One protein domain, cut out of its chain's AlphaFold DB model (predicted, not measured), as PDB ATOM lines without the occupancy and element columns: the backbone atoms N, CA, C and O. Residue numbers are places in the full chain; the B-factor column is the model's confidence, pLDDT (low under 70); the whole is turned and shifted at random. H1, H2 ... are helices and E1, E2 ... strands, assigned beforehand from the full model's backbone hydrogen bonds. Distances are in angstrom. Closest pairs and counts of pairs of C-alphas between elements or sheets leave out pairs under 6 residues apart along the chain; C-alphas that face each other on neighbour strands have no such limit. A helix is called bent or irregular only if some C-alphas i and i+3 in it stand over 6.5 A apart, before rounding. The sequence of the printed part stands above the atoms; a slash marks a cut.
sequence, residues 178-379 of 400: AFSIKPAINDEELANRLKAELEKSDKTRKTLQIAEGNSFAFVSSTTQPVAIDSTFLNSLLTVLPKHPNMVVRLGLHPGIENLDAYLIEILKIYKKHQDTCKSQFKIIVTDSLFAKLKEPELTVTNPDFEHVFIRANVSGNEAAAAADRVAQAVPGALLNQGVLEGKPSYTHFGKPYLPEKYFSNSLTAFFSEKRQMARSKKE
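What this domain is: This is residues 178 to 379 of the 400 residues of an uncharacterized protein of Legionella steigerwaltii (UniProt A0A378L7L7). A strongly twisted sheet of six parallel strands makes the core, covered on both faces: H2, H3 and H7 lie on one face and the short helices H5 and H6 on the other, giving three layers. The longest helix, H1, is not on the sheet; it runs outward along the domain's long axis and touches H5 with residues 200 to 205 alone. The printed part has 202 residues with seven named helices and six named strands, in the order H1 E1 H2 E2 H3 E3 H4 E4 H5 E5 H6 E6 H7; the sheet's order is E4, E3, E2, E1, E5, E6, and the class is mixed, helices and strands. The whole is compact, with a radius of gyration of the C-alphas of 17.0 A, and elongated in outline, spanning 54 by 33 by 33 A.

How they stand to each other: H1, residues 187 to 207, touches H5, residues 316 to 322; their closest C-alphas, Ser 201 and Ala 322, are 4.5 A apart, at a steep tilt of 68 degrees, only just short of about perpendicular, opposite ways. E1, residues 215 to 220, is an inner strand with E2, residues 246 to 251, and E5, residues 325 to 328, as parallel neighbours; N 217 and O 247, and N 218 and O 325, are each within hydrogen-bond range at 2.9 A. H2, residues 226 to 242, is on the sheet at a height of 9.2 A and runs along the strands, at 2 degrees to E1 on the local plane. H3, residues 259 to 277, touches H2 at a shallow tilt of 17 degrees, the same way, with Ser 230 and Ile 266 as closest C-alphas at 5.7 A. E3, residues 281 to 285, is parallel to E2, with N 284 and O 250 at 2.8 A. H4, residues 287 to 290, is not on the sheet and touches no helix. The edge strand E4, residues 309 to 311, is parallel to E3, with N 310 and O 283 at 2.8 A. H5 is on the face opposite to H2, at a height of 8.6 A. H6, residues 333 to 340, is on the same face as H5 and touches it at a shallow tilt of 28 degrees, the same way; their closest C-alphas, Ala 320 and Leu 334, are 6.6 A apart. The other edge strand, E6, residues 345 to 347, is parallel to E5, with N 328 and O 346 at 3.1 A. H7, residues 363 to 368, is over E5 on the same face as H2, and touches H2 residues 236 to 240 alone, with Leu 236 and Leu 363 as closest C-alphas at 6.5 A. Four strand-helix-strand units, two parallel neighbour strands with a helix between them in the chain, have right-handed crossovers: E1 H2 E2, E2 H3 E3, E3 H4 E4 and E5 H6 E6. Every O i to N i+4 pair is within hydrogen-bond range in H1, H5, H6 and H7, against 11 of 13 in H2 and 11 of 15 in H3, while H4 is too short for such a pair.

Where its parts are: H1 begins at C-alpha 187, (163.059, 124.141, 132.517), and is 30.2 A long. H2 is 25.5 A and H3 22.7 A long; both are irregular, with C-alphas 238 and 241 at 7.1 A and C-alphas 272 and 275 at 8.2 A, and H3 has a kink of 54 degrees near residue 271. E1 is 16.5 A long, from C-alpha 215 at (169.979, 148.170, 148.033), and E2 16.2 A. H7 ends at C-alpha 368, (170.594, 145.181, 157.407).

The domain as a whole: The C-alphas of Asn 186 and Leu 298, the two farthest apart, are 54.1 A apart. The printed part has no cut. The long links are H4 to E4, with 18 residues, and E6 to H7, with 15. Mean pLDDT of the printed part is 93.4, and residues 181 to 183 are under 70.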
ATOM      1  N   ALA A 178     151.222 136.239 146.320       87.00
ATOM      2  CA  ALA A 178     152.577 135.753 146.588       87.00
ATOM      3  C   ALA A 178     152.813 134.329 146.044       87.00
ATOM      4  O   ALA A 178     153.939 133.981 145.695       87.00
ATOM      5  N   PHE A 179     151.748 133.528 145.931       83.94
ATOM      6  CA  PHE A 179     151.783 132.149 145.432       83.94
ATOM      7  C   PHE A 179     151.263 131.985 143.999       83.94
ATOM      8  O   PHE A 179     151.246 130.873 143.480       83.94
ATOM      9  N   SER A 180     150.877 133.070 143.327       75.94
ATOM     10  CA  SER A 180     150.228 133.035 142.006       75.94
ATOM     11  C   SER A 180     151.135 132.588 140.847       75.94
ATOM     12  O   SER A 180     150.704 132.557 139.689       75.94
ATOM     13  N   ILE A 181     152.387 132.213 141.131       65.62
ATOM     14  CA  ILE A 181     153.325 131.705 140.131       65.62
ATOM     15  C   ILE A 181     152.818 130.354 139.627       65.62
ATOM     16  O   ILE A 181     152.870 129.340 140.321       65.62
ATOM     17  N   LYS A 182     152.353 130.335 138.375       61.84
ATOM     18  CA  LYS A 182     151.991 129.090 137.693       61.84
ATOM     19  C   LYS A 182     153.203 128.155 137.663       61.84
ATOM     20  O   LYS A 182     154.288 128.616 137.298       61.84
ATOM     21  N   PRO A 183     153.052 126.856 137.957       59.38
ATOM     22  CA  PRO A 183     154.151 125.912 137.801       59.38
ATOM     23  C   PRO A 183     154.693 125.951 136.361       59.38
ATOM     24  O   PRO A 183     153.952 126.175 135.398       59.38
ATOM     25  N   ALA A 184     156.013 125.837 136.211       71.94
ATOM     26  CA  ALA A 184     156.634 125.718 134.897       71.94
ATOM     27  C   ALA A 184     156.369 124.335 134.308       71.94
ATOM     28  O   ALA A 184     156.444 123.343 135.029       71.94
ATOM     29  N   ILE A 185     156.040 124.272 133.014       74.31
ATOM     30  CA  ILE A 185     155.819 122.991 132.328       74.31
ATOM     31  C   ILE A 185     157.172 122.307 132.068       74.31
ATOM     32  O   ILE A 185     157.254 121.080 132.067       74.31
ATOM     33  N   ASN A 186     158.236 123.095 131.871       85.75
ATOM     34  CA  ASN A 186     159.608 122.629 131.686       85.75
ATOM     35  C   ASN A 186     160.650 123.694 132.102       85.75
ATOM     36  O   ASN A 186     160.309 124.845 132.391       85.75
ATOM     37  N   ASP A 187     161.927 123.300 132.101       88.50
ATOM     38  CA  ASP A 187     163.059 124.141 132.517       88.50
ATOM     39  C   ASP A 187     163.288 125.365 131.611       88.50
ATOM     40  O   ASP A 187     163.710 126.419 132.088       88.50
ATOM     41  N   GLU A 188     162.995 125.262 130.311       89.56
ATOM     42  CA  GLU A 188     163.159 126.368 129.358       89.56
ATOM     43  C   GLU A 188     162.157 127.494 129.639       89.56
ATOM     44  O   GLU A 188     162.510 128.676 129.684       89.56
ATOM     45  N   GLU A 189     160.902 127.130 129.888       86.06
ATOM     46  CA  GLU A 189     159.858 128.081 130.242       86.06
ATOM     47  C   GLU A 189     160.151 128.750 131.592       86.06
ATOM     48  O   GLU A 189     159.958 129.959 131.737       86.06
ATOM     49  N   LEU A 190     160.680 127.989 132.556       84.69
ATOM     50  CA  LEU A 190     161.136 128.530 133.835       84.69
ATOM     51  C   LEU A 190     162.265 129.552 133.640       84.69
ATOM     52  O   LEU A 190     162.181 130.663 134.166       84.69
ATOM     53  N   ALA A 191     163.289 129.213 132.855       87.69
ATOM     54  CA  ALA A 191     164.413 130.106 132.578       87.69
ATOM     55  C   ALA A 191     163.963 131.403 131.881       87.69
ATOM     56  O   ALA A 191     164.380 132.496 132.273       87.69
ATOM     57  N   ASN A 192     163.065 131.300 130.896       88.81
ATOM     58  CA  ASN A 192     162.509 132.456 130.191       88.81
ATOM     59  C   ASN A 192     161.687 133.363 131.118       88.81
ATOM     60  O   ASN A 192     161.813 134.587 131.045       88.81
ATOM     61  N   ARG A 193     160.884 132.785 132.021       85.38
ATOM     62  CA  ARG A 193     160.121 133.555 133.015       85.38
ATOM     63  C   ARG A 193     161.026 134.278 134.003       85.38
ATOM     64  O   ARG A 193     160.869 135.482 134.181       85.38
ATOM     65  N   LEU A 194     162.008 133.580 134.575       86.69
ATOM     66  CA  LEU A 194     162.971 134.179 135.506       86.69
ATOM     67  C   LEU A 194     163.752 135.323 134.848       86.69
ATOM     68  O   LEU A 194     163.958 136.371 135.459       86.69
ATOM     69  N   LYS A 195     164.137 135.158 133.577       90.69
ATOM     70  CA  LYS A 195     164.784 136.217 132.799       90.69
ATOM     71  C   LYS A 195     163.864 137.427 132.607       90.69
ATOM     72  O   LYS A 195     164.298 138.551 132.847       90.69
ATOM     73  N   ALA A 196     162.605 137.214 132.226       90.19
ATOM     74  CA  ALA A 196     161.638 138.296 132.042       90.19
ATOM     75  C   ALA A 196     161.347 139.058 133.351       90.19
ATOM     76  O   ALA A 196     161.234 140.286 133.348       90.19
ATOM     77  N   GLU A 197     161.258 138.350 134.479       88.25
ATOM     78  CA  GLU A 197     161.100 138.956 135.805       88.25
ATOM     79  C   GLU A 197     162.316 139.802 136.195       88.25
ATOM     80  O   GLU A 197     162.150 140.931 136.669       88.25
ATOM     81  N   LEU A 198     163.528 139.302 135.936       90.62
ATOM     82  CA  LEU A 198     164.766 140.040 136.182       90.62
ATOM     83  C   LEU A 198     164.842 141.309 135.320       90.62
ATOM     84  O   LEU A 198     165.063 142.396 135.848       90.62
ATOM     85  N   GLU A 199     164.567 141.204 134.018       94.12
ATOM     86  CA  GLU A 199     164.551 142.353 133.102       94.12
ATOM     87  C   GLU A 199     163.519 143.412 133.526       94.12
ATOM     88  O   GLU A 199     163.796 144.618 133.494       94.12
ATOM     89  N   LYS A 200     162.331 142.978 133.971       93.81
ATOM     90  CA  LYS A 200     161.292 143.877 134.492       93.81
ATOM     91  C   LYS A 200     161.729 144.554 135.793       93.81
ATOM     92  O   LYS A 200     161.498 145.759 135.959       93.81
ATOM     93  N   SER A 201     162.359 143.803 136.695       94.12
ATOM     94  CA  SER A 201     162.921 144.325 137.942       94.12
ATOM     95  C   SER A 201     163.980 145.391 137.653       94.12
ATOM     96  O   SER A 201     163.859 146.524 138.122       94.12
ATOM     97  N   ASP A 202     164.939 145.101 136.773       95.06
ATOM     98  CA  ASP A 202     166.011 146.026 136.399       95.06
ATOM     99  C   ASP A 202     165.477 147.296 135.735       95.06
ATOM    100  O   ASP A 202     165.910 148.408 136.056       95.06
ATOM    101  N   LYS A 203     164.490 147.162 134.840       96.81
ATOM    102  CA  LYS A 203     163.807 148.314 134.234       96.81
ATOM    103  C   LYS A 203     163.136 149.182 135.297       96.81
ATOM    104  O   LYS A 203     163.238 150.412 135.243       96.81
ATOM    105  N   THR A 204     162.475 148.556 136.268       97.88
ATOM    106  CA  THR A 204     161.824 149.262 137.376       97.88
ATOM    107  C   THR A 204     162.855 149.988 138.236       97.88
ATOM    108  O   THR A 204     162.712 151.187 138.468       97.88
ATOM    109  N   ARG A 205     163.948 149.320 138.628       98.12
ATOM    110  CA  ARG A 205     165.044 149.923 139.407       98.12
ATOM    111  C   ARG A 205     165.665 151.123 138.691       98.12
ATOM    112  O   ARG A 205     165.839 152.173 139.308       98.12
ATOM    113  N   LYS A 206     165.922 151.019 137.383       97.38
ATOM    114  CA  LYS A 206     166.421 152.142 136.566       97.38
ATOM    115  C   LYS A 206     165.436 153.312 136.546       97.38
ATOM    116  O   LYS A 206     165.834 154.447 136.787       97.38
ATOM    117  N   THR A 207     164.151 153.032 136.328       97.88
ATOM    118  CA  THR A 207     163.083 154.051 136.320       97.88
ATOM    119  C   THR A 207     162.970 154.767 137.670       97.88
ATOM    120  O   THR A 207     162.782 155.979 137.721       97.88
ATOM    121  N   LEU A 208     163.152 154.033 138.769       97.94
ATOM    122  CA  LEU A 208     163.146 154.561 140.136       97.94
ATOM    123  C   LEU A 208     164.496 155.150 140.578       97.94
ATOM    124  O   LEU A 208     164.683 155.440 141.765       97.94
ATOM    125  N   GLN A 209     165.426 155.347 139.637       97.31
ATOM    126  CA  GLN A 209     166.735 155.962 139.866       97.31
ATOM    127  C   GLN A 209     167.511 155.264 140.994       97.31
ATOM    128  O   GLN A 209     168.034 155.901 141.912       97.31
ATOM    129  N   ILE A 210     167.523 153.931 140.975       97.88
ATOM    130  CA  ILE A 210     168.313 153.113 141.893       97.88
ATOM    131  C   ILE A 210     169.676 152.876 141.242       97.88
ATOM    132  O   ILE A 210     169.762 152.218 140.206       97.88
ATOM    133  N   ALA A 211     170.731 153.438 141.831       94.00
ATOM    134  CA  ALA A 211     172.090 153.237 141.343       94.00
ATOM    135  C   ALA A 211     172.527 151.769 141.485       94.00
ATOM    136  O   ALA A 211     172.088 151.058 142.393       94.00
ATOM    137  N   GLU A 212     173.411 151.331 140.592       91.50
ATOM    138  CA  GLU A 212     174.019 150.003 140.665       91.50
ATOM    139  C   GLU A 212     174.760 149.816 142.001       91.50
ATOM    140  O   GLU A 212     175.362 150.749 142.529       91.50
ATOM    141  N   GLY A 213     174.662 148.621 142.587       90.56
ATOM    142  CA  GLY A 213     175.247 148.304 143.895       90.56
ATOM    143  C   GLY A 213     174.445 148.784 145.114       90.56
ATOM    144  O   GLY A 213     174.666 148.269 146.211       90.56
ATOM    145  N   ASN A 214     173.474 149.693 144.951       96.00
ATOM    146  CA  ASN A 214     172.605 150.103 146.055       96.00
ATOM    147  C   ASN A 214     171.479 149.093 146.304       96.00
ATOM    148  O   ASN A 214     170.840 148.593 145.375       96.00
ATOM    149  N   SER A 215     171.191 148.856 147.583       97.00
ATOM    150  CA  SER A 215     169.979 148.170 148.033       97.00
ATOM    151  C   SER A 215     168.780 149.107 147.964       97.00
ATOM    152  O   SER A 215     168.879 150.283 148.316       97.00
ATOM    153  N   PHE A 216     167.631 148.570 147.570       98.19
ATOM    154  CA  PHE A 216     166.389 149.312 147.418       98.19
ATOM    155  C   PHE A 216     165.333 148.826 148.417       98.19
ATOM    156  O   PHE A 216     164.917 147.668 148.389       98.19
ATOM    157  N   ALA A 217     164.871 149.734 149.275       98.56
ATOM    158  CA  ALA A 217     163.690 149.552 150.105       98.56
ATOM    159  C   ALA A 217     162.499 150.327 149.521       98.56
ATOM    160  O   ALA A 217     162.544 151.554 149.369       98.56
ATOM    161  N   PHE A 218     161.416 149.614 149.227       98.69
ATOM    162  CA  PHE A 218     160.150 150.232 148.857       98.69
ATOM    163  C   PHE A 218     159.294 150.447 150.103       98.69
ATOM    164  O   PHE A 218     159.076 149.528 150.893       98.69
ATOM    165  N   VAL A 219     158.809 151.673 150.269       98.38
ATOM    166  CA  VAL A 219     157.865 152.035 151.321       98.38
ATOM    167  C   VAL A 219     156.543 152.384 150.660       98.38
ATOM    168  O   VAL A 219     156.497 153.303 149.848       98.38
ATOM    169  N   SER A 220     155.465 151.686 151.002       96.44
ATOM    170  CA  SER A 220     154.123 152.089 150.572       96.44
ATOM    171  C   SER A 220     153.521 153.020 151.613       96.44
ATOM    172  O   SER A 220     153.556 152.707 152.802       96.44
ATOM    173  N   SER A 221     152.920 154.130 151.189       94.62
ATOM    174  CA  SER A 221     152.014 154.867 152.069       94.62
ATOM    175  C   SER A 221     150.722 154.078 152.301       94.62
ATOM    176  O   SER A 221     150.466 153.046 151.663       94.62
ATOM    177  N   THR A 222     149.905 154.558 153.227       88.75
ATOM    178  CA  THR A 222     148.639 153.937 153.619       88.75
ATOM    179  C   THR A 222     147.462 154.862 153.293       88.75
ATOM    180  O   THR A 222     147.637 155.985 152.819       88.75
ATOM    181  N   THR A 223     146.239 154.376 153.506       83.00
ATOM    182  CA  THR A 223     145.017 155.201 153.527       83.00
ATOM    183  C   THR A 223     144.638 155.638 154.944       83.00
ATOM    184  O   THR A 223     143.556 156.178 155.151       83.00
ATOM    185  N   GLN A 224     145.492 155.362 155.932       83.38
ATOM    186  CA  GLN A 224     145.266 155.745 157.321       83.38
ATOM    187  C   GLN A 224     145.475 157.262 157.488       83.38
ATOM    188  O   GLN A 224     146.024 157.913 156.594       83.38
ATOM    189  N   PRO A 225     145.066 157.856 158.626       87.06
ATOM    190  CA  PRO A 225     145.380 159.250 158.913       87.06
ATOM    191  C   PRO A 225     146.873 159.532 158.726       87.06
ATOM    192  O   PRO A 225     147.714 158.778 159.216       87.06
ATOM    193  N   VAL A 226     147.207 160.646 158.063       92.38
ATOM    194  CA  VAL A 226     148.590 160.984 157.674       92.38
ATOM    195  C   VAL A 226     149.588 160.963 158.840       92.38
ATOM    196  O   VAL A 226     150.763 160.685 158.631       92.38
ATOM    197  N   ALA A 227     149.125 161.182 160.074       92.69
ATOM    198  CA  ALA A 227     149.937 161.088 161.288       92.69
ATOM    199  C   ALA A 227     150.609 159.710 161.482       92.69
ATOM    200  O   ALA A 227     151.705 159.630 162.043       92.69
ATOM    201  N   ILE A 228     149.972 158.631 161.015       92.50
ATOM    202  CA  ILE A 228     150.514 157.267 161.069       92.50
ATOM    203  C   ILE A 228     151.730 157.155 160.141       92.50
ATOM    204  O   ILE A 228     152.822 156.793 160.587       92.50
ATOM    205  N   ASP A 229     151.570 157.547 158.875       95.31
ATOM    206  CA  ASP A 229     152.655 157.521 157.889       95.31
ATOM    207  C   ASP A 229     153.766 158.525 158.242       95.31
ATOM    208  O   ASP A 229     154.947 158.200 158.118       95.31
ATOM    209  N   SER A 230     153.425 159.718 158.742       96.88
ATOM    210  CA  SER A 230     154.405 160.749 159.103       96.88
ATOM    211  C   SER A 230     155.267 160.342 160.304       96.88
ATOM    212  O   SER A 230     156.485 160.539 160.276       96.88
ATOM    213  N   THR A 231     154.677 159.702 161.321       97.00
ATOM    214  CA  THR A 231     155.419 159.178 162.481       97.00
ATOM    215  C   THR A 231     156.372 158.064 162.061       97.00
ATOM    216  O   THR A 231     157.554 158.093 162.409       97.00
ATOM    217  N   PHE A 232     155.885 157.115 161.259       97.75
ATOM    218  CA  PHE A 232     156.713 156.044 160.719       97.75
ATOM    219  C   PHE A 232     157.869 156.582 159.866       97.75
ATOM    220  O   PHE A 232     159.022 156.205 160.089       97.75
ATOM    221  N   LEU A 233     157.591 157.493 158.929       98.19
ATOM    222  CA  LEU A 233     158.622 158.069 158.068       98.19
ATOM    223  C   LEU A 233     159.650 158.868 158.865       98.19
ATOM    224  O   LEU A 233     160.837 158.785 158.561       98.19
ATOM    225  N   ASN A 234     159.245 159.582 159.916       98.31
ATOM    226  CA  ASN A 234     160.189 160.279 160.784       98.31
ATOM    227  C   ASN A 234     161.176 159.303 161.453       98.31
ATOM    228  O   ASN A 234     162.386 159.543 161.447       98.31
ATOM    229  N   SER A 235     160.676 158.178 161.975       98.19
ATOM    230  CA  SER A 235     161.511 157.108 162.537       98.19
ATOM    231  C   SER A 235     162.428 156.489 161.478       98.19
ATOM    232  O   SER A 235     163.625 156.320 161.713       98.19
ATOM    233  N   LEU A 236     161.893 156.199 160.289       98.44
ATOM    234  CA  LEU A 236     162.631 155.604 159.175       98.44
ATOM    235  C   LEU A 236     163.781 156.502 158.704       98.44
ATOM    236  O   LEU A 236     164.917 156.036 158.594       98.44
ATOM    237  N   LEU A 237     163.510 157.790 158.481       98.25
ATOM    238  CA  LEU A 237     164.506 158.767 158.029       98.25
ATOM    239  C   LEU A 237     165.567 159.067 159.096       98.25
ATOM    240  O   LEU A 237     166.701 159.374 158.752       98.25
ATOM    241  N   THR A 238     165.258 158.875 160.380       98.00
ATOM    242  CA  THR A 238     166.258 158.973 161.460       98.00
ATOM    243  C   THR A 238     167.310 157.854 161.387       98.00
ATOM    244  O   THR A 238     168.456 158.029 161.808       98.00
ATOM    245  N   VAL A 239     166.934 156.679 160.872       98.12
ATOM    246  CA  VAL A 239     167.820 155.505 160.795       98.12
ATOM    247  C   VAL A 239     168.541 155.423 159.446       98.12
ATOM    248  O   VAL A 239     169.706 155.031 159.413       98.12
ATOM    249  N   LEU A 240     167.890 155.831 158.352       98.31
ATOM    250  CA  LEU A 240     168.378 155.689 156.974       98.31
ATOM    251  C   LEU A 240     169.833 156.170 156.725       98.31
ATOM    252  O   LEU A 240     170.581 155.414 156.096       98.31
ATOM    253  N   PRO A 241     170.304 157.321 157.257       97.69
ATOM    254  CA  PRO A 241     171.682 157.789 157.053       97.69
ATOM    255  C   PRO A 241     172.768 156.841 157.575       97.69
ATOM    256  O   PRO A 241     173.917 156.908 157.148       97.69
ATOM    257  N   LYS A 242     172.419 155.927 158.491       97.44
ATOM    258  CA  LYS A 242     173.341 154.917 159.036       97.44
ATOM    259  C   LYS A 242     173.574 153.745 158.071       97.44
ATOM    260  O   LYS A 242     174.398 152.880 158.353       97.44
ATOM    261  N   HIS A 243     172.865 153.718 156.942       97.12
ATOM    262  CA  HIS A 243     172.910 152.660 155.934       97.12
ATOM    263  C   HIS A 243     173.207 153.262 154.548       97.12
ATOM    264  O   HIS A 243     172.306 153.347 153.717       97.12
ATOM    265  N   PRO A 244     174.454 153.683 154.264       94.12
ATOM    266  CA  PRO A 244     174.780 154.529 153.107       94.12
ATOM    267  C   PRO A 244     174.465 153.904 151.736       94.12
ATOM    268  O   PRO A 244     174.167 154.628 150.793       94.12
ATOM    269  N   ASN A 245     174.464 152.570 151.631       95.38
ATOM    270  CA  ASN A 245     174.132 151.850 150.391       95.38
ATOM    271  C   ASN A 245     172.626 151.552 150.249       95.38
ATOM    272  O   ASN A 245     172.219 150.838 149.333       95.38
ATOM    273  N   MET A 246     171.795 152.030 151.180       97.94
ATOM    274  CA  MET A 246     170.347 151.864 151.142       97.94
ATOM    275  C   MET A 246     169.691 153.098 150.540       97.94
ATOM    276  O   MET A 246     169.929 154.222 150.986       97.94
ATOM    277  N   VAL A 247     168.794 152.875 149.587       98.25
ATOM    278  CA  VAL A 247     167.901 153.904 149.066       98.25
ATOM    279  C   VAL A 247     166.449 153.525 149.324       98.25
ATOM    280  O   VAL A 247     166.063 152.358 149.251       98.25
ATOM    281  N   VAL A 248     165.635 154.530 149.626       98.75
ATOM    282  CA  VAL A 248     164.219 154.389 149.956       98.75
ATOM    283  C   VAL A 248     163.388 155.122 148.915       98.75
ATOM    284  O   VAL A 248     163.678 156.272 148.565       98.75
ATOM    285  N   ARG A 249     162.342 154.462 148.416       98.62
ATOM    286  CA  ARG A 249     161.322 155.094 147.574       98.62
ATOM    287  C   ARG A 249     159.964 154.957 148.240       98.62
ATOM    288  O   ARG A 249     159.516 153.838 148.477       98.62
ATOM    289  N   LEU A 250     159.336 156.091 148.530       98.62
ATOM    290  CA  LEU A 250     157.965 156.150 149.023       98.62
ATOM    291  C   LEU A 250     156.997 156.124 147.834       98.62
ATOM    292  O   LEU A 250     156.978 157.066 147.045       98.62
ATOM    293  N   GLY A 251     156.194 155.072 147.710       97.88
ATOM    294  CA  GLY A 251     155.047 155.022 146.806       97.88
ATOM    295  C   GLY A 251     153.799 155.587 147.476       97.88
ATOM    296  O   GLY A 251     153.462 155.185 148.587       97.88
ATOM    297  N   LEU A 252     153.111 156.507 146.804       95.69
ATOM    298  CA  LEU A 252     151.878 157.114 147.301       95.69
ATOM    299  C   LEU A 252     150.662 156.258 146.926       95.69
ATOM    300  O   LEU A 252     150.482 155.873 145.770       95.69
ATOM    301  N   HIS A 253     149.807 155.982 147.903       90.31
ATOM    302  CA  HIS A 253     148.608 155.183 147.717       90.31
ATOM    303  C   HIS A 253     147.543 155.985 146.941       90.31
ATOM    304  O   HIS A 253     147.189 157.095 147.342       90.31
ATOM    305  N   PRO A 254     146.961 155.442 145.854       83.94
ATOM    306  CA  PRO A 254     146.024 156.179 144.999       83.94
ATOM    307  C   PRO A 254     144.694 156.539 145.674       83.94
ATOM    308  O   PRO A 254     143.974 157.400 145.162       83.94
ATOM    309  N   GLY A 255     144.380 155.865 146.784       80.19
ATOM    310  CA  GLY A 255     143.196 156.082 147.619       80.19
ATOM    311  C   GLY A 255     143.357 157.121 148.735       80.19
ATOM    312  O   GLY A 255     142.468 157.213 149.570       80.19
ATOM    313  N   ILE A 256     144.463 157.871 148.797       86.56
ATOM    314  CA  ILE A 256     144.574 159.018 149.714       86.56
ATOM    315  C   ILE A 256     143.539 160.075 149.304       86.56
ATOM    316  O   ILE A 256     143.560 160.552 148.169       86.56
ATOM    317  N   GLU A 257     142.645 160.444 150.223       79.19
ATOM    318  CA  GLU A 257     141.528 161.357 149.939       79.19
ATOM    319  C   GLU A 257     141.983 162.797 149.670       79.19
ATOM    320  O   GLU A 257     141.538 163.422 148.708       79.19
ATOM    321  N   ASN A 258     142.890 163.320 150.500       89.38
ATOM    322  CA  ASN A 258     143.458 164.659 150.354       89.38
ATOM    323  C   ASN A 258     144.972 164.562 150.131       89.38
ATOM    324  O   ASN A 258     145.763 164.588 151.078       89.38
ATOM    325  N   LEU A 259     145.357 164.404 148.864       92.94
ATOM    326  CA  LEU A 259     146.749 164.207 148.469       92.94
ATOM    327  C   LEU A 259     147.625 165.431 148.775       92.94
ATOM    328  O   LEU A 259     148.752 165.252 149.234       92.94
ATOM    329  N   ASP A 260     147.110 166.650 148.584       93.69
ATOM    330  CA  ASP A 260     147.836 167.891 148.881       93.69
ATOM    331  C   ASP A 260     148.191 167.979 150.375       93.69
ATOM    332  O   ASP A 260     149.364 168.104 150.737       93.69
ATOM    333  N   ALA A 261     147.201 167.809 151.263       94.38
ATOM    334  CA  ALA A 261     147.429 167.834 152.711       94.38
ATOM    335  C   ALA A 261     148.369 166.709 153.169       94.38
ATOM    336  O   ALA A 261     149.226 166.927 154.031       94.38
ATOM    337  N   TYR A 262     148.233 165.522 152.572       96.44
ATOM    338  CA  TYR A 262     149.121 164.401 152.844       96.44
ATOM    339  C   TYR A 262     150.577 164.749 152.499       96.44
ATOM    340  O   TYR A 262     151.466 164.612 153.342       96.44
ATOM    341  N   LEU A 263     150.832 165.247 151.284       97.19
ATOM    342  CA  LEU A 263     152.180 165.598 150.836       97.19
ATOM    343  C   LEU A 263     152.794 166.728 151.657       97.19
ATOM    344  O   LEU A 263     153.967 166.628 152.012       97.19
ATOM    345  N   ILE A 264     152.022 167.761 152.001       96.06
ATOM    346  CA  ILE A 264     152.489 168.850 152.868       96.06
ATOM    347  C   ILE A 264     153.032 168.288 154.186       96.06
ATOM    348  O   ILE A 264     154.114 168.674 154.628       96.06
ATOM    349  N   GLU A 265     152.318 167.351 154.809       97.25
ATOM    350  CA  GLU A 265     152.749 166.761 156.076       97.25
ATOM    351  C   GLU A 265     153.995 165.878 155.917       97.25
ATOM    352  O   GLU A 265     154.944 166.002 156.696       97.25
ATOM    353  N   ILE A 266     154.056 165.047 154.874       97.69
ATOM    354  CA  ILE A 266     155.241 164.221 154.604       97.69
ATOM    355  C   ILE A 266     156.473 165.083 154.295       97.69
ATOM    356  O   ILE A 266     157.567 164.796 154.788       97.69
ATOM    357  N   LEU A 267     156.315 166.172 153.540       97.62
ATOM    358  CA  LEU A 267     157.410 167.088 153.220       97.62
ATOM    359  C   LEU A 267     157.917 167.848 154.451       97.62
ATOM    360  O   LEU A 267     159.124 168.065 154.564       97.62
ATOM    361  N   LYS A 268     157.053 168.181 155.423       97.31
ATOM    362  CA  LYS A 268     157.504 168.719 156.723       97.31
ATOM    363  C   LYS A 268     158.409 167.737 157.459       97.31
ATOM    364  O   LYS A 268     159.377 168.167 158.083       97.31
ATOM    365  N   ILE A 269     158.105 166.437 157.410       97.88
ATOM    366  CA  ILE A 269     158.974 165.408 157.993       97.88
ATOM    367  C   ILE A 269     160.288 165.326 157.220       97.88
ATOM    368  O   ILE A 269     161.346 165.407 157.838       97.88
ATOM    369  N   TYR A 270     160.239 165.246 155.887       97.25
ATOM    370  CA  TYR A 270     161.446 165.216 155.058       97.25
ATOM    371  C   TYR A 270     162.363 166.418 155.321       97.25
ATOM    372  O   TYR A 270     163.562 166.229 155.498       97.25
ATOM    373  N   LYS A 271     161.815 167.635 155.440       96.88
ATOM    374  CA  LYS A 271     162.592 168.864 155.677       96.88
ATOM    375  C   LYS A 271     163.452 168.798 156.945       96.88
ATOM    376  O   LYS A 271     164.524 169.390 156.971       96.88
ATOM    377  N   LYS A 272     163.039 168.035 157.967       97.12
ATOM    378  CA  LYS A 272     163.833 167.805 159.193       97.12
ATOM    379  C   LYS A 272     165.079 166.943 158.954       97.12
ATOM    380  O   LYS A 272     166.033 167.043 159.716       97.12
ATOM    381  N   HIS A 273     165.057 166.099 157.921       97.12
ATOM    382  CA  HIS A 273     166.087 165.097 157.608       97.12
ATOM    383  C   HIS A 273     166.764 165.331 156.251       97.12
ATOM    384  O   HIS A 273     167.572 164.513 155.813       97.12
ATOM    385  N   GLN A 274     166.421 166.417 155.550       94.00
ATOM    386  CA  GLN A 274     166.778 166.604 154.143       94.00
ATOM    387  C   GLN A 274     168.290 166.530 153.912       94.00
ATOM    388  O   GLN A 274     168.726 165.844 152.993       94.00
ATOM    389  N   ASP A 275     169.096 167.144 154.781       93.44
ATOM    390  CA  ASP A 275     170.545 167.242 154.587       93.44
ATOM    391  C   ASP A 275     171.235 165.877 154.691       93.44
ATOM    392  O   ASP A 275     172.220 165.622 154.001       93.44
ATOM    393  N   THR A 276     170.695 164.971 155.509       95.12
ATOM    394  CA  THR A 276     171.266 163.637 155.734       95.12
ATOM    395  C   THR A 276     170.681 162.571 154.809       95.12
ATOM    396  O   THR A 276     171.339 161.562 154.573       95.12
ATOM    397  N   CYS A 277     169.479 162.782 154.259       94.69
ATOM    398  CA  CYS A 277     168.752 161.776 153.469       94.69
ATOM    399  C   CYS A 277     168.595 162.113 151.973       94.69
ATOM    400  O   CYS A 277     168.045 161.292 151.233       94.69
ATOM    401  N   LYS A 278     169.054 163.284 151.501       91.31
ATOM    402  CA  LYS A 278     168.792 163.821 150.144       91.31
ATOM    403  C   LYS A 278     169.053 162.847 148.988       91.31
ATOM    404  O   LYS A 278     168.327 162.850 147.987       91.31
ATOM    405  N   SER A 279     170.115 162.049 149.097       92.25
ATOM    406  CA  SER A 279     170.525 161.066 148.084       92.25
ATOM    407  C   SER A 279     169.831 159.710 148.239       92.25
ATOM    408  O   SER A 279     169.749 158.951 147.273       92.25
ATOM    409  N   GLN A 280     169.309 159.403 149.428       97.31
ATOM    410  CA  GLN A 280     168.764 158.091 149.759       97.31
ATOM    411  C   GLN A 280     167.244 158.035 149.603       97.31
ATOM    412  O   GLN A 280     166.736 157.033 149.107       97.31
ATOM    413  N   PHE A 281     166.519 159.092 149.972       98.44
ATOM    414  CA  PHE A 281     165.055 159.112 149.983       98.44
ATOM    415  C   PHE A 281     164.467 159.870 148.788       98.44
ATOM    416  O   PHE A 281     164.910 160.974 148.474       98.44
ATOM    417  N   LYS A 282     163.444 159.289 148.150       98.50
ATOM    418  CA  LYS A 282     162.613 159.945 147.127       98.50
ATOM    419  C   LYS A 282     161.147 159.518 147.247       98.50
ATOM    420  O   LYS A 282     160.860 158.433 147.755       98.50
ATOM    421  N   ILE A 283     160.236 160.330 146.716       98.44
ATOM    422  CA  ILE A 283     158.795 160.054 146.632       98.44
ATOM    423  C   ILE A 283     158.414 159.809 145.170       98.44
ATOM    424  O   ILE A 283     158.740 160.611 144.298       98.44
ATOM    425  N   ILE A 284     157.719 158.709 144.894       98.31
ATOM    426  CA  ILE A 284     157.223 158.367 143.559       98.31
ATOM    427  C   ILE A 284     155.876 159.056 143.347       98.31
ATOM    428  O   ILE A 284     154.945 158.866 144.132       98.31
ATOM    429  N   VAL A 285     155.761 159.812 142.258       96.62
ATOM    430  CA  VAL A 285     154.516 160.456 141.832       96.62
ATOM    431  C   VAL A 285     154.214 160.004 140.408       96.62
ATOM    432  O   VAL A 285     154.946 160.320 139.473       96.62
ATOM    433  N   THR A 286     153.139 159.236 140.239       95.81
ATOM    434  CA  THR A 286     152.636 158.865 138.910       95.81
ATOM    435  C   THR A 286     151.945 160.061 138.261       95.81
ATOM    436  O   THR A 286     151.495 160.978 138.951       95.81
ATOM    437  N   ASP A 287     151.771 160.037 136.942       94.50
ATOM    438  CA  ASP A 287     151.034 161.101 136.248       94.50
ATOM    439  C   ASP A 287     149.586 161.212 136.740       94.50
ATOM    440  O   ASP A 287     149.056 162.312 136.880       94.50
ATOM    441  N   SER A 288     148.966 160.078 137.077       91.62
ATOM    442  CA  SER A 288     147.611 160.040 137.631       91.62
ATOM    443  C   SER A 288     147.504 160.684 139.013       91.62
ATOM    444  O   SER A 288     146.476 161.278 139.322       91.62
ATOM    445  N   LEU A 289     148.538 160.578 139.850       93.50
ATOM    446  CA  LEU A 289     148.589 161.250 141.148       93.50
ATOM    447  C   LEU A 289     148.909 162.731 140.986       93.50
ATOM    448  O   LEU A 289     148.264 163.558 141.620       93.50
ATOM    449  N   PHE A 290     149.850 163.064 140.103       94.88
ATOM    450  CA  PHE A 290     150.188 164.450 139.797       94.88
ATOM    451  C   PHE A 290     148.959 165.230 139.316       94.88
ATOM    452  O   PHE A 290     148.700 166.326 139.797       94.88
ATOM    453  N   ALA A 291     148.146 164.630 138.441       92.81
ATOM    454  CA  ALA A 291     146.910 165.230 137.940       92.81
ATOM    455  C   ALA A 291     145.820 165.439 139.014       92.81
ATOM    456  O   ALA A 291     144.864 166.170 138.762       92.81
ATOM    457  N   LYS A 292     145.931 164.801 140.189       90.25
ATOM    458  CA  LYS A 292     144.999 164.990 141.316       90.25
ATOM    459  C   LYS A 292     145.389 166.148 142.237       90.25
ATOM    460  O   LYS A 292     144.558 166.539 143.053       90.25
ATOM    461  N   LEU A 293     146.623 166.646 142.147       93.25
ATOM    462  CA  LEU A 293     147.100 167.741 142.991       93.25
ATOM    463  C   LEU A 293     146.384 169.034 142.625       93.25
ATOM    464  O   LEU A 293     146.276 169.380 141.447       93.25
ATOM    465  N   LYS A 294     145.913 169.745 143.646       94.31
ATOM    466  CA  LYS A 294     145.277 171.054 143.482       94.31
ATOM    467  C   LYS A 294     146.289 172.187 143.588       94.31
ATOM    468  O   LYS A 294     146.120 173.187 142.903       94.31
ATOM    469  N   GLU A 295     147.327 172.002 144.404       92.75
ATOM    470  CA  GLU A 295     148.342 173.018 144.716       92.75
ATOM    471  C   GLU A 295     149.765 172.433 144.536       92.75
ATOM    472  O   GLU A 295     150.548 172.313 145.492       92.75
ATOM    473  N   PRO A 296     150.132 171.989 143.315       92.44
ATOM    474  CA  PRO A 296     151.430 171.364 143.052       92.44
ATOM    475  C   PRO A 296     152.627 172.288 143.335       92.44
ATOM    476  O   PRO A 296     153.729 171.795 143.589       92.44
ATOM    477  N   GLU A 297     152.453 173.607 143.303       93.31
ATOM    478  CA  GLU A 297     153.460 174.625 143.628       93.31
ATOM    479  C   GLU A 297     153.839 174.654 145.113       93.31
ATOM    480  O   GLU A 297     154.947 175.064 145.459       93.31
ATOM    481  N   LEU A 298     152.967 174.155 145.995       91.56
ATOM    482  CA  LEU A 298     153.270 174.014 147.420       91.56
ATOM    483  C   LEU A 298     154.053 172.733 147.728       91.56
ATOM    484  O   LEU A 298     154.635 172.614 148.809       91.56
ATOM    485  N   THR A 299     154.081 171.777 146.795       92.19
ATOM    486  CA  THR A 299     154.617 170.429 147.019       92.19
ATOM    487  C   THR A 299     155.584 169.991 145.915       92.19
ATOM    488  O   THR A 299     156.788 170.199 146.042       92.19
ATOM    489  N   VAL A 300     155.087 169.372 144.841       92.12
ATOM    490  CA  VAL A 300     155.891 168.643 143.843       92.12
ATOM    491  C   VAL A 300     156.721 169.559 142.945       92.12
ATOM    492  O   VAL A 300     157.822 169.188 142.551       92.12
ATOM    493  N   THR A 301     156.212 170.748 142.633       92.88
ATOM    494  CA  THR A 301     156.899 171.742 141.784       92.88
ATOM    495  C   THR A 301     157.543 172.867 142.594       92.88
ATOM    496  O   THR A 301     158.086 173.811 142.029       92.88
ATOM    497  N   ASN A 302     157.511 172.762 143.925       95.19
ATOM    498  CA  ASN A 302     158.215 173.686 144.798       95.19
ATOM    499  C   ASN A 302     159.737 173.485 144.636       95.19
ATOM    500  O   ASN A 302     160.205 172.363 144.859       95.19
ATOM    501  N   PRO A 303     160.528 174.530 144.326       94.00
ATOM    502  CA  PRO A 303     161.981 174.413 144.176       94.00
ATOM    503  C   PRO A 303     162.699 173.808 145.394       94.00
ATOM    504  O   PRO A 303     163.703 173.110 145.237       94.00
ATOM    505  N   ASP A 304     162.162 174.007 146.605       91.62
ATOM    506  CA  ASP A 304     162.705 173.417 147.834       91.62
ATOM    507  C   ASP A 304     162.612 171.882 147.832       91.62
ATOM    508  O   ASP A 304     163.429 171.211 148.465       91.62
ATOM    509  N   PHE A 305     161.631 171.306 147.131       94.69
ATOM    510  CA  PHE A 305     161.271 169.889 147.236       94.69
ATOM    511  C   PHE A 305     161.300 169.120 145.916       94.69
ATOM    512  O   PHE A 305     161.283 167.893 145.961       94.69
ATOM    513  N   GLU A 306     161.398 169.781 144.761       93.25
ATOM    514  CA  GLU A 306     161.355 169.143 143.436       93.25
ATOM    515  C   GLU A 306     162.322 167.950 143.335       93.25
ATOM    516  O   GLU A 306     161.963 166.862 142.890       93.25
ATOM    517  N   HIS A 307     163.531 168.111 143.876       93.38
ATOM    518  CA  HIS A 307     164.566 167.079 143.891       93.38
ATOM    519  C   HIS A 307     164.189 165.796 144.654       93.38
ATOM    520  O   HIS A 307     164.886 164.789 144.525       93.38
ATOM    521  N   VAL A 308     163.161 165.821 145.503       96.75
ATOM    522  CA  VAL A 308     162.685 164.672 146.293       96.75
ATOM    523  C   VAL A 308     161.791 163.766 145.458       96.75
ATOM    524  O   VAL A 308     161.666 162.580 145.759       96.75
ATOM    525  N   PHE A 309     161.181 164.290 144.401       97.62
ATOM    526  CA  PHE A 309     160.180 163.573 143.635       97.62
ATOM    527  C   PHE A 309     160.783 162.833 142.440       97.62
ATOM    528  O   PHE A 309     161.689 163.310 141.760       97.62
ATOM    529  N   ILE A 310     160.244 161.648 142.166       97.38
ATOM    530  CA  ILE A 310     160.456 160.906 140.928       97.38
ATOM    531  C   ILE A 310     159.109 160.830 140.227       97.38
ATOM    532  O   ILE A 310     158.185 160.168 140.709       97.38
ATOM    533  N   ARG A 311     159.007 161.486 139.072       95.88
ATOM    534  CA  ARG A 311     157.831 161.392 138.215       95.88
ATOM    535  C   ARG A 311     157.934 160.146 137.340       95.88
ATOM    536  O   ARG A 311     158.669 160.139 136.356       95.88
ATOM    537  N   ALA A 312     157.246 159.078 137.731       96.31
ATOM    538  CA  ALA A 312     157.305 157.794 137.041       96.31
ATOM    539  C   ALA A 312     155.998 157.009 137.181       96.31
ATOM    540  O   ALA A 312     155.442 156.895 138.272       96.31
ATOM    541  N   ASN A 313     155.549 156.399 136.084       95.69
ATOM    542  CA  ASN A 313     154.384 155.514 136.066       95.69
ATOM    543  C   ASN A 313     154.799 154.078 136.397       95.69
ATOM    544  O   ASN A 313     154.820 153.208 135.530       95.69
ATOM    545  N   VAL A 314     155.169 153.862 137.659       95.56
ATOM    546  CA  VAL A 314     155.484 152.544 138.226       95.56
ATOM    547  C   VAL A 314     154.412 152.207 139.254       95.56
ATOM    548  O   VAL A 314     154.143 153.001 140.156       95.56
ATOM    549  N   SER A 315     153.788 151.038 139.123       93.38
ATOM    550  CA  SER A 315     152.793 150.585 140.099       93.38
ATOM    551  C   SER A 315     153.442 150.149 141.419       93.38
ATOM    552  O   SER A 315     154.610 149.760 141.460       93.38
ATOM    553  N   GLY A 316     152.667 150.148 142.509       93.06
ATOM    554  CA  GLY A 316     153.141 149.649 143.806       93.06
ATOM    555  C   GLY A 316     153.617 148.193 143.750       93.06
ATOM    556  O   GLY A 316     154.652 147.876 144.324       93.06
ATOM    557  N   ASN A 317     152.928 147.337 142.984       92.31
ATOM    558  CA  ASN A 317     153.334 145.944 142.759       92.31
ATOM    559  C   ASN A 317     154.698 145.849 142.063       92.31
ATOM    560  O   ASN A 317     155.536 145.050 142.461       92.31
ATOM    561  N   GLU A 318     154.944 146.669 141.039       94.94
ATOM    562  CA  GLU A 318     156.226 146.675 140.326       94.94
ATOM    563  C   GLU A 318     157.362 147.180 141.211       94.94
ATOM    564  O   GLU A 318     158.422 146.556 141.268       94.94
ATOM    565  N   ALA A 319     157.129 148.272 141.942       97.06
ATOM    566  CA  ALA A 319     158.111 148.817 142.867       97.06
ATOM    567  C   ALA A 319     158.434 147.825 143.996       97.06
ATOM    568  O   ALA A 319     159.607 147.595 144.281       97.06
ATOM    569  N   ALA A 320     157.419 147.193 144.593       96.12
ATOM    570  CA  ALA A 320     157.596 146.180 145.628       96.12
ATOM    571  C   ALA A 320     158.287 144.917 145.094       96.12
ATOM    572  O   ALA A 320     159.145 144.364 145.780       96.12
ATOM    573  N   ALA A 321     157.962 144.472 143.875       93.75
ATOM    574  CA  ALA A 321     158.609 143.331 143.228       93.75
ATOM    575  C   ALA A 321     160.110 143.581 143.011       93.75
ATOM    576  O   ALA A 321     160.916 142.717 143.350       93.75
ATOM    577  N   ALA A 322     160.468 144.773 142.522       96.19
ATOM    578  CA  ALA A 322     161.845 145.179 142.235       96.19
ATOM    579  C   ALA A 322     162.674 145.560 143.477       96.19
ATOM    580  O   ALA A 322     163.899 145.714 143.394       96.19
ATOM    581  N   ALA A 323     162.013 145.758 144.620       97.69
ATOM    582  CA  ALA A 323     162.652 146.099 145.877       97.69
ATOM    583  C   ALA A 323     163.256 144.879 146.571       97.69
ATOM    584  O   ALA A 323     162.694 143.784 146.590       97.69
ATOM    585  N   ASP A 324     164.388 145.118 147.225       97.50
ATOM    586  CA  ASP A 324     165.043 144.132 148.079       97.50
ATOM    587  C   ASP A 324     164.276 143.959 149.398       97.50
ATOM    588  O   ASP A 324     164.382 142.924 150.052       97.50
ATOM    589  N   ARG A 325     163.530 144.997 149.802       98.12
ATOM    590  CA  ARG A 325     162.847 145.116 151.094       98.12
ATOM    591  C   ARG A 325     161.559 145.913 150.947       98.12
ATOM    592  O   ARG A 325     161.511 146.852 150.150       98.12
ATOM    593  N   VAL A 326     160.547 145.588 151.745       98.12
ATOM    594  CA  VAL A 326     159.241 146.265 151.694       98.12
ATOM    595  C   VAL A 326     158.826 146.702 153.089       98.12
ATOM    596  O   VAL A 326     158.845 145.896 154.012       98.12
ATOM    597  N   ALA A 327     158.428 147.957 153.254       98.00
ATOM    598  CA  ALA A 327     157.891 148.451 154.515       98.00
ATOM    599  C   ALA A 327     156.613 149.266 154.315       98.00
ATOM    600  O   ALA A 327     156.346 149.807 153.240       98.00
ATOM    601  N   GLN A 328     155.827 149.359 155.379       96.25
ATOM    602  CA  GLN A 328     154.612 150.165 155.439       96.25
ATOM    603  C   GLN A 328     154.367 150.572 156.897       96.25
ATOM    604  O   GLN A 328     154.873 149.923 157.807       96.25
ATOM    605  N   ALA A 329     153.632 151.656 157.155       94.75
ATOM    606  CA  ALA A 329     153.396 152.086 158.535       94.75
ATOM    607  C   ALA A 329     152.531 151.087 159.327       94.75
ATOM    608  O   ALA A 329     152.760 150.903 160.520       94.75
ATOM    609  N   VAL A 330     151.580 150.435 158.654       92.38
ATOM    610  CA  VAL A 330     150.735 149.342 159.163       92.38
ATOM    611  C   VAL A 330     150.758 148.164 158.182       92.38
ATOM    612  O   VAL A 330     151.095 148.375 157.013       92.38
ATOM    613  N   PRO A 331     150.373 146.938 158.586       91.25
ATOM    614  CA  PRO A 331     150.334 145.805 157.673       91.25
ATOM    615  C   PRO A 331     149.375 146.034 156.503       91.25
ATOM    616  O   PRO A 331     148.190 146.286 156.695       91.25
ATOM    617  N   GLY A 332     149.879 145.914 155.278       89.94
ATOM    618  CA  GLY A 332     149.087 146.050 154.058       89.94
ATOM    619  C   GLY A 332     149.539 145.080 152.972       89.94
ATOM    620  O   GLY A 332     150.557 144.402 153.111       89.94
ATOM    621  N   ALA A 333     148.768 144.994 151.888       89.44
ATOM    622  CA  ALA A 333     148.899 143.927 150.892       89.44
ATOM    623  C   ALA A 333     150.327 143.755 150.339       89.44
ATOM    624  O   ALA A 333     150.832 142.635 150.298       89.44
ATOM    625  N   LEU A 334     151.003 144.856 149.983       92.44
ATOM    626  CA  LEU A 334     152.369 144.819 149.445       92.44
ATOM    627  C   LEU A 334     153.393 144.346 150.482       92.44
ATOM    628  O   LEU A 334     154.305 143.590 150.150       92.44
ATOM    629  N   LEU A 335     153.235 144.772 151.741       94.94
ATOM    630  CA  LEU A 335     154.080 144.312 152.840       94.94
ATOM    631  C   LEU A 335     153.901 142.810 153.056       94.94
ATOM    632  O   LEU A 335     154.886 142.082 153.106       94.94
ATOM    633  N   ASN A 336     152.652 142.353 153.151       94.12
ATOM    634  CA  ASN A 336     152.320 140.951 153.395       94.12
ATOM    635  C   ASN A 336     152.862 140.049 152.287       94.12
ATOM    636  O   ASN A 336     153.472 139.024 152.575       94.12
ATOM    637  N   GLN A 337     152.716 140.462 151.028       93.81
ATOM    638  CA  GLN A 337     153.322 139.756 149.905       93.81
ATOM    639  C   GLN A 337     154.853 139.699 150.041       93.81
ATOM    640  O   GLN A 337     155.438 138.626 149.922       93.81
ATOM    641  N   GLY A 338     155.507 140.820 150.372       94.19
ATOM    642  CA  GLY A 338     156.957 140.859 150.592       94.19
ATOM    643  C   GLY A 338     157.436 139.894 151.684       94.19
ATOM    644  O   GLY A 338     158.422 139.183 151.479       94.19
ATOM    645  N   VAL A 339     156.697 139.804 152.794       95.38
ATOM    646  CA  VAL A 339     156.957 138.863 153.897       95.38
ATOM    647  C   VAL A 339     156.944 137.412 153.404       95.38
ATOM    648  O   VAL A 339     157.829 136.623 153.746       95.38
ATOM    649  N   LEU A 340     155.953 137.052 152.584       94.50
ATOM    650  CA  LEU A 340     155.795 135.696 152.046       94.50
ATOM    651  C   LEU A 340     156.849 135.362 150.993       94.50
ATOM    652  O   LEU A 340     157.347 134.242 150.956       94.50
ATOM    653  N   GLU A 341     157.275 136.352 150.215       92.44
ATOM    654  CA  GLU A 341     158.407 136.259 149.290       92.44
ATOM    655  C   GLU A 341     159.780 136.247 150.002       92.44
ATOM    656  O   GLU A 341     160.829 136.298 149.342       92.44
ATOM    657  N   GLY A 342     159.793 136.246 151.341       94.25
ATOM    658  CA  GLY A 342     160.993 136.206 152.172       94.25
ATOM    659  C   GLY A 342     161.793 137.510 152.194       94.25
ATOM    660  O   GLY A 342     162.941 137.513 152.642       94.25
ATOM    661  N   LYS A 343     161.249 138.626 151.697       96.62
ATOM    662  CA  LYS A 343     161.924 139.932 151.761       96.62
ATOM    663  C   LYS A 343     161.988 140.409 153.219       96.62
ATOM    664  O   LYS A 343     161.040 140.174 153.966       96.62
ATOM    665  N   PRO A 344     163.066 141.098 153.643       98.00
ATOM    666  CA  PRO A 344     163.034 141.853 154.886       98.00
ATOM    667  C   PRO A 344     161.871 142.839 154.839       98.00
ATOM    668  O   PRO A 344     161.730 143.618 153.886       98.00
ATOM    669  N   SER A 345     161.031 142.771 155.863       97.81
ATOM    670  CA  SER A 345     159.756 143.464 155.889       97.81
ATOM    671  C   SER A 345     159.497 144.083 157.245       97.81
ATOM    672  O   SER A 345     159.686 143.440 158.271       97.81
ATOM    673  N   TYR A 346     159.055 145.338 157.250       97.81
ATOM    674  CA  TYR A 346     158.848 146.100 158.477       97.81
ATOM    675  C   TYR A 346     157.494 146.801 158.479       97.81
ATOM    676  O   TYR A 346     157.127 147.469 157.510       97.81
ATOM    677  N   THR A 347     156.790 146.675 159.602       96.12
ATOM    678  CA  THR A 347     155.643 147.512 159.954       96.12
ATOM    679  C   THR A 347     155.944 148.260 161.242       96.12
ATOM    680  O   THR A 347     156.576 147.708 162.142       96.12
ATOM    681  N   HIS A 348     155.530 149.522 161.333       93.81
ATOM    682  CA  HIS A 348     155.802 150.340 162.520       93.81
ATOM    683  C   HIS A 348     154.710 150.213 163.581       93.81
ATOM    684  O   HIS A 348     154.987 150.238 164.777       93.81
ATOM    685  N   PHE A 349     153.471 150.062 163.123       91.25
ATOM    686  CA  PHE A 349     152.272 149.967 163.937       91.25
ATOM    687  C   PHE A 349     151.443 148.756 163.523       91.25
ATOM    688  O   PHE A 349     151.649 148.181 162.454       91.25
ATOM    689  N   GLY A 350     150.461 148.414 164.359       87.00
ATOM    690  CA  GLY A 350     149.559 147.292 164.135       87.00
ATOM    691  C   GLY A 350     150.225 145.946 164.415       87.00
ATOM    692  O   GLY A 350     151.384 145.716 164.074       87.00
ATOM    693  N   LYS A 351     149.474 145.040 165.039       90.94
ATOM    694  CA  LYS A 351     149.905 143.655 165.218       90.94
ATOM    695  C   LYS A 351     149.532 142.857 163.960       90.94
ATOM    696  O   LYS A 351     148.337 142.679 163.723       90.94
ATOM    697  N   PRO A 352     150.499 142.410 163.138       93.69
ATOM    698  CA  PRO A 352     150.189 141.615 161.958       93.69
ATOM    699  C   PRO A 352     149.626 140.245 162.357       93.69
ATOM    700  O   PRO A 352     150.008 139.675 163.378       93.69
ATOM    701  N   TYR A 353     148.752 139.693 161.519       95.62
ATOM    702  CA  TYR A 353     148.311 138.302 161.643       95.62
ATOM    703  C   TYR A 353     149.323 137.312 161.082       95.62
ATOM    704  O   TYR A 353     149.375 136.170 161.532       95.62
ATOM    705  N   LEU A 354     150.169 137.747 160.141       95.75
ATOM    706  CA  LEU A 354     151.351 136.973 159.779       95.75
ATOM    707  C   LEU A 354     152.267 136.824 161.008       95.75
ATOM    708  O   LEU A 354     152.408 137.783 161.770       95.75
ATOM    709  N   PRO A 355     152.928 135.666 161.194       94.31
ATOM    710  CA  PRO A 355     153.822 135.448 162.325       94.31
ATOM    711  C   PRO A 355     154.879 136.551 162.475       94.31
ATOM    712  O   PRO A 355     155.644 136.810 161.546       94.31
ATOM    713  N   GLU A 356     154.979 137.144 163.668       92.62
ATOM    714  CA  GLU A 356     155.896 138.261 163.964       92.62
ATOM    715  C   GLU A 356     157.359 137.940 163.617       92.62
ATOM    716  O   GLU A 356     158.092 138.808 163.154       92.62
ATOM    717  N   LYS A 357     157.762 136.667 163.737       92.94
ATOM    718  CA  LYS A 357     159.096 136.172 163.352       92.94
ATOM    719  C   LYS A 357     159.459 136.400 161.876       92.94
ATOM    720  O   LYS A 357     160.619 136.234 161.515       92.94
ATOM    721  N   TYR A 358     158.484 136.690 161.013       95.25
ATOM    722  CA  TYR A 358     158.726 136.974 159.599       95.25
ATOM    723  C   TYR A 358     158.997 138.453 159.313       95.25
ATOM    724  O   TYR A 358     159.389 138.781 158.196       95.25
ATOM    725  N   PHE A 359     158.815 139.327 160.301       97.00
ATOM    726  CA  PHE A 359     159.085 140.751 160.184       97.00
ATOM    727  C   PHE A 359     160.409 141.100 160.858       97.00
ATOM    728  O   PHE A 359     160.800 140.514 161.870       97.00
ATOM    729  N   SER A 360     161.075 142.113 160.324       97.19
ATOM    730  CA  SER A 360     162.196 142.755 160.991       97.19
ATOM    731  C   SER A 360     161.695 143.421 162.276       97.19
ATOM    732  O   SER A 360     160.711 144.157 162.269       97.19
ATOM    733  N   ASN A 361     162.393 143.213 163.389       95.00
ATOM    734  CA  ASN A 361     161.974 143.734 164.699       95.00
ATOM    735  C   ASN A 361     162.324 145.219 164.934       95.00
ATOM    736  O   ASN A 361     161.965 145.797 165.957       95.00
ATOM    737  N   SER A 362     163.065 145.840 164.014       97.19
ATOM    738  CA  SER A 362     163.488 147.239 164.077       97.19
ATOM    739  C   SER A 362     163.842 147.761 162.685       97.19
ATOM    740  O   SER A 362     164.139 146.984 161.779       97.19
ATOM    741  N   LEU A 363     163.883 149.086 162.519       97.75
ATOM    742  CA  LEU A 363     164.329 149.721 161.272       97.75
ATOM    743  C   LEU A 363     165.801 149.422 160.943       97.75
ATOM    744  O   LEU A 363     166.152 149.243 159.780       97.75
ATOM    745  N   THR A 364     166.662 149.314 161.959       97.38
ATOM    746  CA  THR A 364     168.068 148.923 161.769       97.38
ATOM    747  C   THR A 364     168.174 147.496 161.232       97.38
ATOM    748  O   THR A 364     168.933 147.245 160.293       97.38
ATOM    749  N   ALA A 365     167.400 146.567 161.810       97.12
ATOM    750  CA  ALA A 365     167.325 145.190 161.335       97.12
ATOM    751  C   ALA A 365     166.767 145.146 159.909       97.12
ATOM    752  O   ALA A 365     167.413 144.586 159.031       97.12
ATOM    753  N   PHE A 366     165.667 145.856 159.644       98.12
ATOM    754  CA  PHE A 366     165.072 145.978 158.313       98.12
ATOM    755  C   PHE A 366     166.105 146.359 157.247       98.12
ATOM    756  O   PHE A 366     166.238 145.663 156.243       98.12
ATOM    757  N   PHE A 367     166.910 147.398 157.479       97.94
ATOM    758  CA  PHE A 367     167.921 147.830 156.510       97.94
ATOM    759  C   PHE A 367     169.138 146.901 156.384       97.94
ATOM    760  O   PHE A 367     169.849 146.983 155.381       97.94
ATOM    761  N   SER A 368     169.381 146.015 157.352       96.06
ATOM    762  CA  SER A 368     170.594 145.181 157.407       96.06
ATOM    763  C   SER A 368     170.344 143.706 157.085       96.06
ATOM    764  O   SER A 368     171.246 143.011 156.619       96.06
ATOM    765  N   GLU A 369     169.126 143.222 157.315       96.06
ATOM    766  CA  GLU A 369     168.729 141.834 157.093       96.06
ATOM    767  C   GLU A 369     168.793 141.455 155.616       96.06
ATOM    768  O   GLU A 369     168.649 142.290 154.722       96.06
ATOM    769  N   LYS A 370     169.008 140.167 155.359       94.00
ATOM    770  CA  LYS A 370     168.999 139.591 154.014       94.00
ATOM    771  C   LYS A 370     167.678 138.884 153.760       94.00
ATOM    772  O   LYS A 370     166.975 138.508 154.696       94.00
ATOM    773  N   ARG A 371     167.384 138.666 152.478       94.50
ATOM    774  CA  ARG A 371     166.249 137.853 152.052       94.50
ATOM    775  C   ARG A 371     166.317 136.470 152.700       94.50
ATOM    776  O   ARG A 371     167.364 135.824 152.687       94.50
ATOM    777  N   GLN A 372     165.202 136.056 153.274       92.69
ATOM    778  CA  GLN A 372     164.981 134.725 153.814       92.69
ATOM    779  C   GLN A 372     164.304 133.843 152.758       92.69
ATOM    780  O   GLN A 372     163.925 134.307 151.683       92.69
ATOM    781  N   MET A 373     164.156 132.554 153.058       89.69
ATOM    782  CA  MET A 373     163.387 131.652 152.204       89.69
ATOM    783  C   MET A 373     161.920 132.099 152.142       89.69
ATOM    784  O   MET A 373     161.362 132.529 153.157       89.69
ATOM    785  N   ALA A 374     161.314 131.983 150.958       90.31
ATOM    786  CA  ALA A 374     159.885 132.208 150.782       90.31
ATOM    787  C   ALA A 374     159.074 131.267 151.688       90.31
ATOM    788  O   ALA A 374     159.495 130.145 151.979       90.31
ATOM    789  N   ARG A 375     157.930 131.754 152.164       91.88
ATOM    790  CA  ARG A 375     157.033 131.024 153.066       91.88
ATOM    791  C   ARG A 375     156.098 130.139 152.269       91.88
ATOM    792  O   ARG A 375     155.877 130.403 151.097       91.88
ATOM    793  N   SER A 376     155.528 129.120 152.901       88.88
ATOM    794  CA  SER A 376     154.485 128.288 152.278       88.88
ATOM    795  C   SER A 376     153.114 128.535 152.907       88.88
ATOM    796  O   SER A 376     153.031 128.903 154.080       88.88
ATOM    797  N   LYS A 377     152.026 128.279 152.166       89.50
ATOM    798  CA  LYS A 377     150.655 128.323 152.712       89.50
ATOM    799  C   LYS A 377     150.494 127.409 153.934       89.50
ATOM    800  O   LYS A 377     149.939 127.820 154.950       89.50
ATOM    801  N   LYS A 378     151.110 126.223 153.892       90.31
ATOM    802  CA  LYS A 378     151.118 125.260 155.002       90.31
ATOM    803  C   LYS A 378     151.720 125.823 156.295       90.31
ATOM    804  O   LYS A 378     151.220 125.524 157.375       90.31
ATOM    805  N   GLU A 379     152.767 126.647 156.215       90.75
ATOM    806  CA  GLU A 379     153.350 127.313 157.397       90.75
ATOM    807  C   GLU A 379     152.395 128.319 158.053       90.75
ATOM    808  O   GLU A 379     152.591 128.675 159.215       90.75
TER     809      GLU A 379